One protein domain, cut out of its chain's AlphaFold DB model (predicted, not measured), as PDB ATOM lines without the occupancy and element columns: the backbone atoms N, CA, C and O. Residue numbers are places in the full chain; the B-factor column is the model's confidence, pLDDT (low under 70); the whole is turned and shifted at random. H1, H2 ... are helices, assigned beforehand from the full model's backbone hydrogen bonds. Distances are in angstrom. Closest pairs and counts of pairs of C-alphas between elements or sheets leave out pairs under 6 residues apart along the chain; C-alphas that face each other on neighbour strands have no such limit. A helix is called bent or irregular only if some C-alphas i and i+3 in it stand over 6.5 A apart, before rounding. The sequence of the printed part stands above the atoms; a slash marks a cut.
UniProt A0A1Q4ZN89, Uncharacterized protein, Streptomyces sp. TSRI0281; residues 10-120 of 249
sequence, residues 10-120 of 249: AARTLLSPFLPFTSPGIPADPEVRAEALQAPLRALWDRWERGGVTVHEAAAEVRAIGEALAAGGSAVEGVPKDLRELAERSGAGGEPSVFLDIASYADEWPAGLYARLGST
ATOM      1  N   ALA A  10      -5.808  45.641 -49.299       93.00
ATOM      2  CA  ALA A  10      -6.898  45.467 -48.349       93.00
ATOM      3  C   ALA A  10      -7.152  43.983 -48.068       93.00
ATOM      4  O   ALA A  10      -7.265  43.574 -46.911       93.00
ATOM      5  N   ALA A  11      -7.143  43.162 -49.121       95.31
ATOM      6  CA  ALA A  11      -7.217  41.711 -49.000       95.31
ATOM      7  C   ALA A  11      -6.047  41.144 -48.186       95.31
ATOM      8  O   ALA A  11      -6.261  40.253 -47.372       95.31
ATOM      9  N   ARG A  12      -4.827  41.676 -48.330       93.69
ATOM     10  CA  ARG A  12      -3.693  41.257 -47.485       93.69
ATOM     11  C   ARG A  12      -3.892  41.590 -46.015       93.69
ATOM     12  O   ARG A  12      -3.530  40.776 -45.174       93.69
ATOM     13  N   THR A  13      -4.465  42.750 -45.697       92.75
ATOM     14  CA  THR A  13      -4.828  43.070 -44.311       92.75
ATOM     15  C   THR A  13      -5.876  42.088 -43.792       92.75
ATOM     16  O   THR A  13      -5.690  41.547 -42.707       92.75
ATOM     17  N   LEU A  14      -6.926  41.808 -44.571       95.50
ATOM     18  CA  LEU A  14      -7.996  40.880 -44.186       95.50
ATOM     19  C   LEU A  14      -7.497  39.434 -44.009       95.50
ATOM     20  O   LEU A  14      -7.891  38.750 -43.070       95.50
ATOM     21  N   LEU A  15      -6.605  38.980 -44.892       95.00
ATOM     22  CA  LEU A  15      -6.047  37.623 -44.915       95.00
ATOM     23  C   LEU A  15      -4.758  37.479 -44.091       95.00
ATOM     24  O   LEU A  15      -4.148  36.407 -44.091       95.00
ATOM     25  N   SER A  16      -4.339  38.528 -43.379       92.94
ATOM     26  CA  SER A  16      -3.090  38.548 -42.609       92.94
ATOM     27  C   SER A  16      -2.915  37.378 -41.630       92.94
ATOM     28  O   SER A  16      -1.784  36.898 -41.538       92.94
ATOM     29  N   PRO A  17      -3.962  36.819 -40.980       92.00
ATOM     30  CA  PRO A  17      -3.786  35.671 -40.086       92.00
ATOM     31  C   PRO A  17      -3.332  34.396 -40.811       92.00
ATOM     32  O   PRO A  17      -2.783  33.486 -40.192       92.00
ATOM     33  N   PHE A  18      -3.553  34.314 -42.125       92.38
ATOM     34  CA  PHE A  18      -3.285  33.121 -42.931       92.38
ATOM     35  C   PHE A  18      -2.025  33.255 -43.801       92.38
ATOM     36  O   PHE A  18      -1.478  32.251 -44.263       92.38
ATOM     37  N   LEU A  19      -1.546  34.484 -44.022       88.50
ATOM     38  CA  LEU A  19      -0.403  34.776 -44.890       88.50
ATOM     39  C   LEU A  19       0.949  34.205 -44.425       88.50
ATOM     40  O   LEU A  19       1.691  33.761 -45.308       88.50
ATOM     41  N   PRO A  20       1.309  34.190 -43.121       82.69
ATOM     42  CA  PRO A  20       2.594  33.655 -42.687       82.69
ATOM     43  C   PRO A  20       2.832  32.242 -43.223       82.69
ATOM     44  O   PRO A  20       1.949  31.391 -43.158       82.69
ATOM     45  N   PHE A  21       4.039  31.965 -43.721       70.00
ATOM     46  CA  PHE A  21       4.398  30.632 -44.230       70.00
ATOM     47  C   PHE A  21       4.319  29.533 -43.163       70.00
ATOM     48  O   PHE A  21       4.224  28.356 -43.495       70.00
ATOM     49  N   THR A  22       4.359  29.913 -41.886       73.56
ATOM     50  CA  THR A  22       4.162  29.017 -40.743       73.56
ATOM     51  C   THR A  22       2.701  28.601 -40.554       73.56
ATOM     52  O   THR A  22       2.442  27.641 -39.832       73.56
ATOM     53  N   SER A  23       1.752  29.292 -41.192       80.00
ATOM     54  CA  SER A  23       0.340  28.921 -41.194       80.00
ATOM     55  C   SER A  23       0.069  27.835 -42.244       80.00
ATOM     56  O   SER A  23       0.557  27.945 -43.376       80.00
ATOM     57  N   PRO A  24      -0.754  26.813 -41.929       81.88
ATOM     58  CA  PRO A  24      -1.154  25.788 -42.892       81.88
ATOM     59  C   PRO A  24      -2.050  26.326 -44.024       81.88
ATOM     60  O   PRO A  24      -2.468  25.545 -44.867       81.88
ATOM     61  N   GLY A  25      -2.339  27.632 -44.070       88.69
ATOM     62  CA  GLY A  25      -3.222  28.267 -45.046       88.69
ATOM     63  C   GLY A  25      -4.553  28.675 -44.418       88.69
ATOM     64  O   GLY A  25      -4.656  28.830 -43.200       88.69
ATOM     65  N   ILE A  26      -5.571  28.876 -45.250       92.00
ATOM     66  CA  ILE A  26      -6.919  29.217 -44.803       92.00
ATOM     67  C   ILE A  26      -7.630  27.932 -44.329       92.00
ATOM     68  O   ILE A  26      -7.755  26.988 -45.111       92.00
ATOM     69  N   PRO A  27      -8.127  27.873 -43.078       90.44
ATOM     70  CA  PRO A  27      -8.858  26.712 -42.570       90.44
ATOM     71  C   PRO A  27     -10.127  26.404 -43.377       90.44
ATOM     72  O   PRO A  27     -10.876  27.310 -43.738       90.44
ATOM     73  N   ALA A  28     -10.422  25.120 -43.598       87.25
ATOM     74  CA  ALA A  28     -11.660  24.687 -44.256       87.25
ATOM     75  C   ALA A  28     -12.914  24.893 -43.383       87.25
ATOM     76  O   ALA A  28     -14.011  25.063 -43.914       87.25
ATOM     77  N   ASP A  29     -12.750  24.931 -42.059       89.62
ATOM     78  CA  ASP A  29     -13.828  25.177 -41.102       89.62
ATOM     79  C   ASP A  29     -14.239  26.669 -41.091       89.62
ATOM     80  O   ASP A  29     -13.405  27.524 -40.765       89.62
ATOM     81  N   PRO A  30     -15.499  27.010 -41.437       90.38
ATOM     82  CA  PRO A  30     -15.988  28.386 -41.422       90.38
ATOM     83  C   PRO A  30     -15.930  29.067 -40.052       90.38
ATOM     84  O   PRO A  30     -15.692  30.273 -40.002       90.38
ATOM     85  N   GLU A  31     -16.127  28.335 -38.952       91.75
ATOM     86  CA  GLU A  31     -16.125  28.920 -37.605       91.75
ATOM     87  C   GLU A  31     -14.709  29.353 -37.212       91.75
ATOM     88  O   GLU A  31     -14.501  30.492 -36.789       91.75
ATOM     89  N   VAL A  32     -13.718  28.496 -37.476       91.81
ATOM     90  CA  VAL A  32     -12.296  28.805 -37.249       91.81
ATOM     91  C   VAL A  32     -11.850  29.994 -38.108       91.81
ATOM     92  O   VAL A  32     -11.121  30.869 -37.636       91.81
ATOM     93  N   ARG A  33     -12.308  30.074 -39.368       92.44
ATOM     94  CA  ARG A  33     -12.053  31.247 -40.222       92.44
ATOM     95  C   ARG A  33     -12.676  32.512 -39.640       92.44
ATOM     96  O   ARG A  33     -11.996  33.531 -39.552       92.44
ATOM     97  N   ALA A  34     -13.952  32.457 -39.269       92.38
ATOM     98  CA  ALA A  34     -14.685  33.606 -38.754       92.38
ATOM     99  C   ALA A  34     -14.041  34.166 -37.479       92.38
ATOM    100  O   ALA A  34     -13.949  35.385 -37.328       92.38
ATOM    101  N   GLU A  35     -13.555  33.297 -36.591       91.62
ATOM    102  CA  GLU A  35     -12.814  33.694 -35.393       91.62
ATOM    103  C   GLU A  35     -11.496  34.400 -35.750       91.62
ATOM    104  O   GLU A  35     -11.245  35.516 -35.286       91.62
ATOM    105  N   ALA A  36     -10.691  33.813 -36.641       92.06
ATOM    106  CA  ALA A  36      -9.416  34.394 -37.069       92.06
ATOM    107  C   ALA A  36      -9.577  35.753 -37.780       92.06
ATOM    108  O   ALA A  36      -8.719  36.628 -37.658       92.06
ATOM    109  N   LEU A  37     -10.689  35.958 -38.492       93.69
ATOM    110  CA  LEU A  37     -10.984  37.198 -39.216       93.69
ATOM    111  C   LEU A  37     -11.437  38.355 -38.316       93.69
ATOM    112  O   LEU A  37     -11.451  39.498 -38.775       93.69
ATOM    113  N   GLN A  38     -11.780  38.112 -37.042       92.50
ATOM    114  CA  GLN A  38     -12.303  39.169 -36.167       92.50
ATOM    115  C   GLN A  38     -11.331  40.346 -36.012       92.50
ATOM    116  O   GLN A  38     -11.747  41.499 -36.122       92.50
ATOM    117  N   ALA A  39     -10.048  40.071 -35.764       91.38
ATOM    118  CA  ALA A  39      -9.037  41.111 -35.577       91.38
ATOM    119  C   ALA A  39      -8.787  41.936 -36.858       91.38
ATOM    120  O   ALA A  39      -8.902  43.162 -36.802       91.38
ATOM    121  N   PRO A  40      -8.537  41.322 -38.031       93.31
ATOM    122  CA  PRO A  40      -8.449  42.055 -39.295       93.31
ATOM    123  C   PRO A  40      -9.662  42.929 -39.612       93.31
ATOM    124  O   PRO A  40      -9.498  44.058 -40.071       93.31
ATOM    125  N   LEU A  41     -10.875  42.442 -39.344       94.00
ATOM    126  CA  LEU A  41     -12.104  43.187 -39.618       94.00
ATOM    127  C   LEU A  41     -12.260  44.406 -38.700       94.00
ATOM    128  O   LEU A  41     -12.618  45.484 -39.175       94.00
ATOM    129  N   ARG A  42     -11.908  44.285 -37.412       92.88
ATOM    130  CA  ARG A  42     -11.847  45.437 -36.495       92.88
ATOM    131  C   ARG A  42     -10.779  46.449 -36.905       92.88
ATOM    132  O   ARG A  42     -11.044  47.647 -36.856       92.88
ATOM    133  N   ALA A  43      -9.606  45.991 -37.341       90.44
ATOM    134  CA  ALA A  43      -8.548  46.880 -37.812       90.44
ATOM    135  C   ALA A  43      -8.948  47.642 -39.088       90.44
ATOM    136  O   ALA A  43      -8.723  48.846 -39.188       90.44
ATOM    137  N   LEU A  44      -9.584  46.964 -40.050       91.56
ATOM    138  CA  LEU A  44     -10.121  47.597 -41.260       91.56
ATOM    139  C   LEU A  44     -11.237  48.593 -40.938       91.56
ATOM    140  O   LEU A  44     -11.305  49.650 -41.558       91.56
ATOM    141  N   TRP A  45     -12.078  48.289 -39.948       90.75
ATOM    142  CA  TRP A  45     -13.079  49.233 -39.464       90.75
ATOM    143  C   TRP A  45     -12.448  50.503 -38.880       90.75
ATOM    144  O   TRP A  45     -12.804  51.606 -39.284       90.75
ATOM    145  N   ASP A  46     -11.487  50.361 -37.962       88.50
ATOM    146  CA  ASP A  46     -10.796  51.512 -37.363       88.50
ATOM    147  C   ASP A  46     -10.092  52.363 -38.429       88.50
ATOM    148  O   ASP A  46     -10.159  53.591 -38.410       88.50
ATOM    149  N   ARG A  47      -9.479  51.705 -39.417       87.94
ATOM    150  CA  ARG A  47      -8.861  52.374 -40.559       87.94
ATOM    151  C   ARG A  47      -9.880  53.129 -41.411       87.94
ATOM    152  O   ARG A  47      -9.574  54.235 -41.857       87.94
ATOM    153  N   TRP A  48     -11.063  52.563 -41.643       89.56
ATOM    154  CA  TRP A  48     -12.130  53.235 -42.383       89.56
ATOM    155  C   TRP A  48     -12.602  54.511 -41.674       89.56
ATOM    156  O   TRP A  48     -12.679  55.559 -42.315       89.56
ATOM    157  N   GLU A  49     -12.826  54.470 -40.358       88.06
ATOM    158  CA  GLU A  49     -13.224  55.650 -39.564       88.06
ATOM    159  C   GLU A  49     -12.209  56.806 -39.669       88.06
ATOM    160  O   GLU A  49     -12.560  57.976 -39.524       88.06
ATOM    161  N   ARG A  50     -10.951  56.497 -40.006       84.00
ATOM    162  CA  ARG A  50      -9.869  57.466 -40.250       84.00
ATOM    163  C   ARG A  50      -9.729  57.888 -41.720       84.00
ATOM    164  O   ARG A  50      -8.728  58.498 -42.089       84.00
ATOM    165  N   GLY A  51     -10.699  57.553 -42.571       84.88
ATOM    166  CA  GLY A  51     -10.691  57.858 -44.006       84.88
ATOM    167  C   GLY A  51      -9.840  56.908 -44.856       84.88
ATOM    168  O   GLY A  51      -9.483  57.252 -45.982       84.88
ATOM    169  N   GLY A  52      -9.477  55.740 -44.324       87.19
ATOM    170  CA  GLY A  52      -8.746  54.711 -45.055       87.19
ATOM    171  C   GLY A  52      -9.648  53.686 -45.745       87.19
ATOM    172  O   GLY A  52     -10.848  53.882 -45.916       87.19
ATOM    173  N   VAL A  53      -9.030  52.571 -46.143       88.56
ATOM    174  CA  VAL A  53      -9.687  51.478 -46.870       88.56
ATOM    175  C   VAL A  53     -10.756  50.796 -46.016       88.56
ATOM    176  O   VAL A  53     -10.539  50.522 -44.836       88.56
ATOM    177  N   THR A  54     -11.880  50.478 -46.649       91.25
ATOM    178  CA  THR A  54     -13.067  49.886 -46.032       91.25
ATOM    179  C   THR A  54     -13.037  48.358 -45.995       91.25
ATOM    180  O   THR A  54     -12.352  47.689 -46.773       91.25
ATOM    181  N   VAL A  55     -13.868  47.783 -45.119       93.06
ATOM    182  CA  VAL A  55     -14.140  46.336 -45.096       93.06
ATOM    183  C   VAL A  55     -14.722  45.858 -46.433       93.06
ATOM    184  O   VAL A  55     -14.354  44.787 -46.905       93.06
ATOM    185  N   HIS A  56     -15.562  46.668 -47.085       93.75
ATOM    186  CA  HIS A  56     -16.160  46.342 -48.385       93.75
ATOM    187  C   HIS A  56     -15.134  46.322 -49.522       93.75
ATOM    188  O   HIS A  56     -15.191  45.458 -50.394       93.75
ATOM    189  N   GLU A  57     -14.161  47.234 -49.509       95.38
ATOM    190  CA  GLU A  57     -13.045  47.197 -50.460       95.38
ATOM    191  C   GLU A  57     -12.178  45.953 -50.242       95.38
ATOM    192  O   GLU A  57     -11.818  45.287 -51.211       95.38
ATOM    193  N   ALA A  58     -11.915  45.575 -48.987       96.19
ATOM    194  CA  ALA A  58     -11.231  44.320 -48.681       96.19
ATOM    195  C   ALA A  58     -12.022  43.094 -49.161       96.19
ATOM    196  O   ALA A  58     -11.448  42.204 -49.789       96.19
ATOM    197  N   ALA A  59     -13.338  43.063 -48.936       97.19
ATOM    198  CA  ALA A  59     -14.215  42.003 -49.424       97.19
ATOM    199  C   ALA A  59     -14.218  41.921 -50.960       97.19
ATOM    200  O   ALA A  59     -14.090  40.833 -51.522       97.19
ATOM    201  N   ALA A  60     -14.301  43.059 -51.653       97.31
ATOM    202  CA  ALA A  60     -14.250  43.126 -53.111       97.31
ATOM    203  C   ALA A  60     -12.910  42.623 -53.668       97.31
ATOM    204  O   ALA A  60     -12.887  41.861 -54.635       97.31
ATOM    205  N   GLU A  61     -11.797  42.997 -53.037       97.00
ATOM    206  CA  GLU A  61     -10.470  42.505 -53.397       97.00
ATOM    207  C   GLU A  61     -10.340  40.986 -53.186       97.00
ATOM    208  O   GLU A  61      -9.843  40.290 -54.072       97.00
ATOM    209  N   VAL A  62     -10.829  40.450 -52.062       97.06
ATOM    210  CA  VAL A  62     -10.837  38.999 -51.800       97.06
ATOM    211  C   VAL A  62     -11.729  38.251 -52.795       97.06
ATOM    212  O   VAL A  62     -11.338  37.197 -53.301       97.06
ATOM    213  N   ARG A  63     -12.889  38.813 -53.150       97.44
ATOM    214  CA  ARG A  63     -13.784  38.253 -54.170       97.44
ATOM    215  C   ARG A  63     -13.094  38.155 -55.528       97.44
ATOM    216  O   ARG A  63     -13.130  37.094 -56.144       97.44
ATOM    217  N   ALA A  64     -12.406  39.215 -55.950       96.31
ATOM    218  CA  ALA A  64     -11.655  39.226 -57.203       96.31
ATOM    219  C   ALA A  64     -10.527  38.175 -57.230       96.31
ATOM    220  O   ALA A  64     -10.243  37.609 -58.287       96.31
ATOM    221  N   ILE A  65      -9.907  37.870 -56.081       94.75
ATOM    222  CA  ILE A  65      -8.950  36.756 -55.964       94.75
ATOM    223  C   ILE A  65      -9.662  35.419 -56.196       94.75
ATOM    224  O   ILE A  65      -9.215  34.639 -57.036       94.75
ATOM    225  N   GLY A  66     -10.779  35.168 -55.504       94.94
ATOM    226  CA  GLY A  66     -11.572  33.947 -55.677       94.94
ATOM    227  C   GLY A  66     -12.028  33.746 -57.126       94.94
ATOM    228  O   GLY A  66     -11.815  32.685 -57.706       94.94
ATOM    229  N   GLU A  67     -12.567  34.783 -57.761       95.75
ATOM    230  CA  GLU A  67     -12.992  34.739 -59.167       95.75
ATOM    231  C   GLU A  67     -11.829  34.436 -60.125       95.75
ATOM    232  O   GLU A  67     -11.976  33.623 -61.042       95.75
ATOM    233  N   ALA A  68     -10.654  35.032 -59.899       94.31
ATOM    234  CA  ALA A  68      -9.466  34.764 -60.706       94.31
ATOM    235  C   ALA A  68      -8.969  33.316 -60.550       94.31
ATOM    236  O   ALA A  68      -8.620  32.682 -61.547       94.31
ATOM    237  N   LEU A  69      -8.979  32.780 -59.323       92.56
ATOM    238  CA  LEU A  69      -8.638  31.381 -59.039       92.56
ATOM    239  C   LEU A  69      -9.622  30.410 -59.707       92.56
ATOM    240  O   LEU A  69      -9.191  29.419 -60.293       92.56
ATOM    241  N   ALA A  70     -10.923  30.721 -59.689       92.25
ATOM    242  CA  ALA A  70     -11.952  29.918 -60.352       92.25
ATOM    243  C   ALA A  70     -11.819  29.918 -61.882       92.25
ATOM    244  O   ALA A  70     -12.047  28.891 -62.521       92.25
ATOM    245  N   ALA A  71     -11.452  31.058 -62.472       92.12
ATOM    246  CA  ALA A  71     -11.295  31.195 -63.917       92.12
ATOM    247  C   ALA A  71     -10.070  30.439 -64.467       92.12
ATOM    248  O   ALA A  71     -10.098  29.974 -65.610       92.12
ATOM    249  N   GLY A  72      -9.004  30.293 -63.671       88.56
ATOM    250  CA  GLY A  72      -7.771  29.630 -64.096       88.56
ATOM    251  C   GLY A  72      -6.969  30.419 -65.146       88.56
ATOM    252  O   GLY A  72      -7.269  31.567 -65.482       88.56
ATOM    253  N   GLY A  73      -5.910  29.798 -65.677       87.31
ATOM    254  CA  GLY A  73      -5.104  30.355 -66.772       87.31
ATOM    255  C   GLY A  73      -4.483  31.724 -66.458       87.31
ATOM    256  O   GLY A  73      -3.961  31.947 -65.367       87.31
ATOM    257  N   SER A  74      -4.559  32.656 -67.412       87.62
ATOM    258  CA  SER A  74      -3.974  34.001 -67.289       87.62
ATOM    259  C   SER A  74      -4.627  34.873 -66.210       87.62
ATOM    260  O   SER A  74      -4.015  35.837 -65.749       87.62
ATOM    261  N   ALA A  75      -5.847  34.548 -65.763       86.81
ATOM    262  CA  ALA A  75      -6.497  35.274 -64.673       86.81
ATOM    263  C   ALA A  75      -5.746  35.064 -63.347       86.81
ATOM    264  O   ALA A  75      -5.501  36.017 -62.605       86.81
ATOM    265  N   VAL A  76      -5.299  33.828 -63.099       87.25
ATOM    266  CA  VAL A  76      -4.497  33.455 -61.924       87.25
ATOM    267  C   VAL A  76      -3.130  34.128 -61.954       87.25
ATOM    268  O   VAL A  76      -2.644  34.591 -60.923       87.25
ATOM    269  N   GLU A  77      -2.513  34.260 -63.129       86.50
ATOM    270  CA  GLU A  77      -1.219  34.941 -63.276       86.50
ATOM    271  C   GLU A  77      -1.273  36.404 -62.800       86.50
ATOM    272  O   GLU A  77      -0.281  36.915 -62.273       86.50
ATOM    273  N   GLY A  78      -2.447  37.044 -62.886       86.38
ATOM    274  CA  GLY A  78      -2.703  38.395 -62.382       86.38
ATOM    275  C   GLY A  78      -2.880  38.519 -60.860       86.38
ATOM    276  O   GLY A  78      -2.913  39.646 -60.352       86.38
ATOM    277  N   VAL A  79      -2.999  37.407 -60.123       90.19
ATOM    278  CA  VAL A  79      -3.033  37.382 -58.648       90.19
ATOM    279  C   VAL A  79      -1.597  37.384 -58.113       90.19
ATOM    280  O   VAL A  79      -0.814  36.543 -58.536       90.19
ATOM    281  N   PRO A  80      -1.210  38.270 -57.183       91.00
ATOM    282  CA  PRO A  80       0.137  38.279 -56.614       91.00
ATOM    283  C   PRO A  80       0.594  36.929 -56.039       91.00
ATOM    284  O   PRO A  80      -0.206  36.145 -55.526       91.00
ATOM    285  N   LYS A  81       1.905  36.666 -56.122       89.25
ATOM    286  CA  LYS A  81       2.510  35.369 -55.781       89.25
ATOM    287  C   LYS A  81       2.170  34.907 -54.364       89.25
ATOM    288  O   LYS A  81       1.814  33.754 -54.188       89.25
ATOM    289  N   ASP A  82       2.247  35.804 -53.390       89.81
ATOM    290  CA  ASP A  82       1.968  35.524 -51.982       89.81
ATOM    291  C   ASP A  82       0.526  35.041 -51.747       89.81
ATOM    292  O   ASP A  82       0.292  34.117 -50.970       89.81
ATOM    293  N   LEU A  83      -0.434  35.608 -52.481       91.50
ATOM    294  CA  LEU A  83      -1.846  35.225 -52.411       91.50
ATOM    295  C   LEU A  83      -2.125  33.907 -53.145       91.50
ATOM    296  O   LEU A  83      -2.954  33.120 -52.692       91.50
ATOM    297  N   ARG A  84      -1.401  33.623 -54.236       90.25
ATOM    298  CA  ARG A  84      -1.447  32.304 -54.891       90.25
ATOM    299  C   ARG A  84      -0.859  31.211 -54.008       90.25
ATOM    300  O   ARG A  84      -1.481  30.172 -53.841       90.25
ATOM    301  N   GLU A  85       0.293  31.469 -53.394       90.00
ATOM    302  CA  GLU A  85       0.922  30.539 -52.452       90.00
ATOM    303  C   GLU A  85       0.021  30.288 -51.236       90.00
ATOM    304  O   GLU A  85      -0.038  29.168 -50.734       90.00
ATOM    305  N   LEU A  86      -0.705  31.305 -50.754       91.62
ATOM    306  CA  LEU A  86      -1.730  31.121 -49.723       91.62
ATOM    307  C   LEU A  86      -2.846  30.182 -50.199       91.62
ATOM    308  O   LEU A  86      -3.219  29.256 -49.474       91.62
ATOM    309  N   ALA A  87      -3.368  30.404 -51.407       90.44
ATOM    310  CA  ALA A  87      -4.398  29.555 -51.991       90.44
ATOM    311  C   ALA A  87      -3.917  28.094 -52.067       90.44
ATOM    312  O   ALA A  87      -4.570  27.205 -51.528       90.44
ATOM    313  N   GLU A  88      -2.721  27.850 -52.603       88.50
ATOM    314  CA  GLU A  88      -2.116  26.513 -52.707       88.50
ATOM    315  C   GLU A  88      -1.972  25.795 -51.354       88.50
ATOM    316  O   GLU A  88      -2.193  24.586 -51.277       88.50
ATOM    317  N   ARG A  89      -1.629  26.518 -50.276       89.00
ATOM    318  CA  ARG A  89      -1.525  25.929 -48.927       89.00
ATOM    319  C   ARG A  89      -2.879  25.535 -48.340       89.00
ATOM    320  O   ARG A  89      -2.949  24.584 -47.572       89.00
ATOM    321  N   SER A  90      -3.953  26.213 -48.734       86.00
ATOM    322  CA  SER A  90      -5.294  26.068 -48.146       86.00
ATOM    323  C   SER A  90      -6.032  24.775 -48.551       86.00
ATOM    324  O   SER A  90      -7.234  24.657 -48.334       86.00
ATOM    325  N   GLY A  91      -5.338  23.797 -49.145       72.00
ATOM    326  CA  GLY A  91      -5.897  22.534 -49.638       72.00
ATOM    327  C   GLY A  91      -5.713  22.368 -51.146       72.00
ATOM    328  O   GLY A  91      -5.077  23.196 -51.792       72.00
ATOM    329  N   ALA A  92      -6.248  21.286 -51.723       55.91
ATOM    330  CA  ALA A  92      -6.060  20.952 -53.139       55.91
ATOM    331  C   ALA A  92      -6.587  22.067 -54.073       55.91
ATOM    332  O   ALA A  92      -7.750  22.070 -54.460       55.91
ATOM    333  N   GLY A  93      -5.704  23.005 -54.433       53.31
ATOM    334  CA  GLY A  93      -5.933  24.065 -55.418       53.31
ATOM    335  C   GLY A  93      -6.445  25.407 -54.885       53.31
ATOM    336  O   GLY A  93      -6.765  26.257 -55.709       53.31
ATOM    337  N   GLY A  94      -6.522  25.624 -53.568       58.72
ATOM    338  CA  GLY A  94      -7.012  26.893 -53.019       58.72
ATOM    339  C   GLY A  94      -8.442  27.192 -53.428       58.72
ATOM    340  O   GLY A  94      -8.686  28.149 -54.159       58.72
ATOM    341  N   GLU A  95      -9.351  26.323 -52.982       81.75
ATOM    342  CA  GLU A  95     -10.754  26.294 -53.384       81.75
ATOM    343  C   GLU A  95     -11.321  27.722 -53.489       81.75
ATOM    344  O   GLU A  95     -11.444  28.412 -52.473       81.75
ATOM    345  N   PRO A  96     -11.624  28.205 -54.710       89.06
ATOM    346  CA  PRO A  96     -12.073  29.578 -54.932       89.06
ATOM    347  C   PRO A  96     -13.246  29.990 -54.040       89.06
ATOM    348  O   PRO A  96     -13.333  31.142 -53.617       89.06
ATOM    349  N   SER A  97     -14.113  29.024 -53.719       89.81
ATOM    350  CA  SER A  97     -15.235  29.151 -52.787       89.81
ATOM    351  C   SER A  97     -14.813  29.700 -51.425       89.81
ATOM    352  O   SER A  97     -15.501  30.566 -50.906       89.81
ATOM    353  N   VAL A  98     -13.652  29.318 -50.884       92.12
ATOM    354  CA  VAL A  98     -13.177  29.804 -49.579       92.12
ATOM    355  C   VAL A  98     -12.934  31.313 -49.599       92.12
ATOM    356  O   VAL A  98     -13.302  32.010 -48.655       92.12
ATOM    357  N   PHE A  99     -12.355  31.846 -50.675       94.75
ATOM    358  CA  PHE A  99     -12.166  33.292 -50.822       94.75
ATOM    359  C   PHE A  99     -13.514  34.006 -50.992       94.75
ATOM    360  O   PHE A  99     -13.749  35.040 -50.370       94.75
ATOM    361  N   LEU A 100     -14.428  33.437 -51.779       95.25
ATOM    362  CA  LEU A 100     -15.775  33.989 -51.965       95.25
ATOM    363  C   LEU A 100     -16.591  33.992 -50.659       95.25
ATOM    364  O   LEU A 100     -17.299  34.963 -50.378       95.25
ATOM    365  N   ASP A 101     -16.441  32.958 -49.834       94.88
ATOM    366  CA  ASP A 101     -17.057  32.854 -48.510       94.88
ATOM    367  C   ASP A 101     -16.502  33.919 -47.561       94.88
ATOM    368  O   ASP A 101     -17.268  34.597 -46.880       94.88
ATOM    369  N   ILE A 102     -15.176  34.117 -47.540       96.50
ATOM    370  CA  ILE A 102     -14.536  35.172 -46.735       96.50
ATOM    371  C   ILE A 102     -15.020  36.555 -47.171       96.50
ATOM    372  O   ILE A 102     -15.332  37.384 -46.319       96.50
ATOM    373  N   ALA A 103     -15.098  36.811 -48.480       97.38
ATOM    374  CA  ALA A 103     -15.601  38.076 -49.003       97.38
ATOM    375  C   ALA A 103     -17.051  38.330 -48.560       97.38
ATOM    376  O   ALA A 103     -17.372  39.421 -48.098       97.38
ATOM    377  N   SER A 104     -17.908  37.311 -48.646       96.44
ATOM    378  CA  SER A 104     -19.307  37.405 -48.211       96.44
ATOM    379  C   SER A 104     -19.413  37.649 -46.704       96.44
ATOM    380  O   SER A 104     -20.126  38.548 -46.269       96.44
ATOM    381  N   TYR A 105     -18.624  36.920 -45.907       95.25
ATOM    382  CA  TYR A 105     -18.552  37.107 -44.461       95.25
ATOM    383  C   TYR A 105     -18.114  38.527 -44.076       95.25
ATOM    384  O   TYR A 105     -18.708  39.142 -43.192       95.25
ATOM    385  N   ALA A 106     -17.087  39.061 -44.742       95.25
ATOM    386  CA  ALA A 106     -16.590  40.410 -44.498       95.25
ATOM    387  C   ALA A 106     -17.638  41.484 -44.839       95.25
ATOM    388  O   ALA A 106     -17.816  42.417 -44.059       95.25
ATOM    389  N   ASP A 107     -18.372  41.331 -45.946       94.19
ATOM    390  CA  ASP A 107     -19.446  42.260 -46.330       94.19
ATOM    391  C   ASP A 107     -20.605  42.288 -45.321       94.19
ATOM    392  O   ASP A 107     -21.194  43.344 -45.080       94.19
ATOM    393  N   GLU A 108     -20.916  41.152 -44.697       92.62
ATOM    394  CA  GLU A 108     -21.962  41.042 -43.672       92.62
ATOM    395  C   GLU A 108     -21.481  41.460 -42.275       92.62
ATOM    396  O   GLU A 108     -22.290  41.775 -41.393       92.62
ATOM    397  N   TRP A 109     -20.166  41.500 -42.055       90.94
ATOM    398  CA  TRP A 109     -19.581  41.720 -40.739       90.94
ATOM    399  C   TRP A 109     -19.983  43.036 -40.050       90.94
ATOM    400  O   TRP A 109     -20.135  43.006 -38.829       90.94
ATOM    401  N   PRO A 110     -20.242  44.179 -40.722       85.50
ATOM    402  CA  PRO A 110     -20.721  45.385 -40.037       85.50
ATOM    403  C   PRO A 110     -21.991  45.168 -39.188       85.50
ATOM    404  O   PRO A 110     -22.224  45.889 -38.212       85.50
ATOM    405  N   ALA A 111     -22.796  44.142 -39.485       80.62
ATOM    406  CA  ALA A 111     -23.914  43.750 -38.637       80.62
ATOM    407  C   ALA A 111     -23.430  43.308 -37.243       80.62
ATOM    408  O   ALA A 111     -22.706  42.323 -37.098       80.62
ATOM    409  N   GLY A 112     -23.857  44.020 -36.193       79.12
ATOM    410  CA  GLY A 112     -23.486  43.720 -34.801       79.12
ATOM    411  C   GLY A 112     -22.110  44.244 -34.372       79.12
ATOM    412  O   GLY A 112     -21.662  43.932 -33.268       79.12
ATOM    413  N   LEU A 113     -21.462  45.064 -35.205       83.88
ATOM    414  CA  LEU A 113     -20.133  45.629 -34.973       83.88
ATOM    415  C   LEU A 113     -19.933  46.193 -33.563       83.88
ATOM    416  O   LEU A 113     -19.003  45.790 -32.874       83.88
ATOM    417  N   TYR A 114     -20.783  47.131 -33.131       82.62
ATOM    418  CA  TYR A 114     -20.570  47.849 -31.870       82.62
ATOM    419  C   TYR A 114     -20.533  46.914 -30.660       82.62
ATOM    420  O   TYR A 114     -19.744  47.125 -29.743       82.62
ATOM    421  N   ALA A 115     -21.341  45.851 -30.677       83.06
ATOM    422  CA  ALA A 115     -21.309  44.834 -29.634       83.06
ATOM    423  C   ALA A 115     -19.975  44.072 -29.642       83.06
ATOM    424  O   ALA A 115     -19.381  43.872 -28.584       83.06
ATOM    425  N   ARG A 116     -19.468  43.710 -30.830       82.69
ATOM    426  CA  ARG A 116     -18.160  43.052 -30.972       82.69
ATOM    427  C   ARG A 116     -17.031  43.962 -30.485       82.69
ATOM    428  O   ARG A 116     -16.248  43.527 -29.649       82.69
ATOM    429  N   LEU A 117     -17.010  45.226 -30.916       84.75
ATOM    430  CA  LEU A 117     -16.020  46.220 -30.482       84.75
ATOM    431  C   LEU A 117     -16.047  46.444 -28.965       84.75
ATOM    432  O   LEU A 117     -14.999  46.435 -28.332       84.75
ATOM    433  N   GLY A 118     -17.232  46.589 -28.365       83.06
ATOM    434  CA  GLY A 118     -17.369  46.834 -26.926       83.06
ATOM    435  C   GLY A 118     -16.962  45.654 -26.035       83.06
ATOM    436  O   GLY A 118     -16.750  45.839 -24.840       83.06
ATOM    437  N   SER A 119     -16.862  44.446 -26.597       83.50
ATOM    438  CA  SER A 119     -16.576  43.210 -25.856       83.50
ATOM    439  C   SER A 119     -15.147  42.688 -26.013       83.50
ATOM    440  O   SER A 119     -14.796  41.689 -25.385       83.50
ATOM    441  N   THR A 120     -14.322  43.307 -26.864       87.31
ATOM    442  CA  THR A 120     -13.011  42.762 -27.237       87.31
ATOM    443  C   THR A 120     -11.879  43.742 -26.965       87.31
ATOM    444  O   THR A 120     -11.954  44.916 -27.312       87.31
TER     445      THR A 120
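This is residues 10 to 120 of the 249 residues of an uncharacterized protein of Streptomyces sp. TSRI0281 (UniProt A0A1Q4ZN89). Two helices, H3 and H6, run side by side in opposite directions as a paired slab; the short H1 packs on H3 near the middle of the domain, and the long, kinked H2 crosses at the end of the slab where H3 begins. At the other end, H4 turns off the end of H3 and H5 comes near H3, while H7 lies out past the end of H6. The printed part has 111 residues with seven named helices, H1 to H7 in order along the chain, and no named strand: all helix. It is compact, with a radius of gyration of the C-alphas of 13.7 A, yet elongated in outline, spanning 43 by 27 by 21 A.

Find C-alpha 10 at (-6.898, 45.467, -48.349), where H1 begins; it runs to residue 14. After residues 15 to 29, look for H2, residues 30 to 49, 27.5 A long. It has a kink of 41 degrees near residue 37 and is irregular, but only just: C-alphas 36 and 39 are 6.9 A apart. H3, residues 55 to 71, starts at C-alpha 55, (-14.140, 46.336, -45.096), and is 24.3 A long. H4 is residues 74 to 77 and H5 residues 81 to 89, 12.3 A long. H6, residues 96 to 108, is 18.9 A long, and H7, residues 113 to 119, ends at C-alpha 119, (-16.576, 43.210, -25.856).

Start at the hub, H3, which touches four helices. It touches H6 at a shallow tilt of 17 degrees, opposite ways, the closest C-alphas being those of Ala 59 and Ala 103, 4.2 A apart. With residues 55 to 62 alone it touches H1, closest at Ala 10 and Ala 58, C-alphas 4.5 A apart. H1 also touches H2, at the C-alphas of Leu 14 and Pro 40, 5.1 A apart. H2 touches H3 at a steep tilt of 48 degrees, opposite ways, closest at the C-alphas of Leu 44 and Val 55, 5.7 A. H2 and H6 only just touch, with 3 pairs of C-alphas within 8 A, closest at Leu 41 and Ala 106, 7.2 A. H3 and H4 touch only at the corner, closest at the C-alphas of Ala 68 and Ala 75, 5.0 A. H5 is near H3, with 7 pairs of C-alphas within 10 A. H7 is close to H2 but not clearly touching: C-alphas Arg 42 and Leu 117 are 7.4 A apart. In H1, H3, H5, H6 and H7 every O i to N i+4 pair is within hydrogen-bond range; in H2 14 of 16 are, and H4 is too short for such a pair.

The C-alphas of Gly 73 and Gly 118 are the two farthest apart, 44.8 A. The printed part has no cut. The link from H1 to H2, 15 residues, is long. The mean pLDDT of the printed part is 89.1; look at residues 92 to 94 for those under 70.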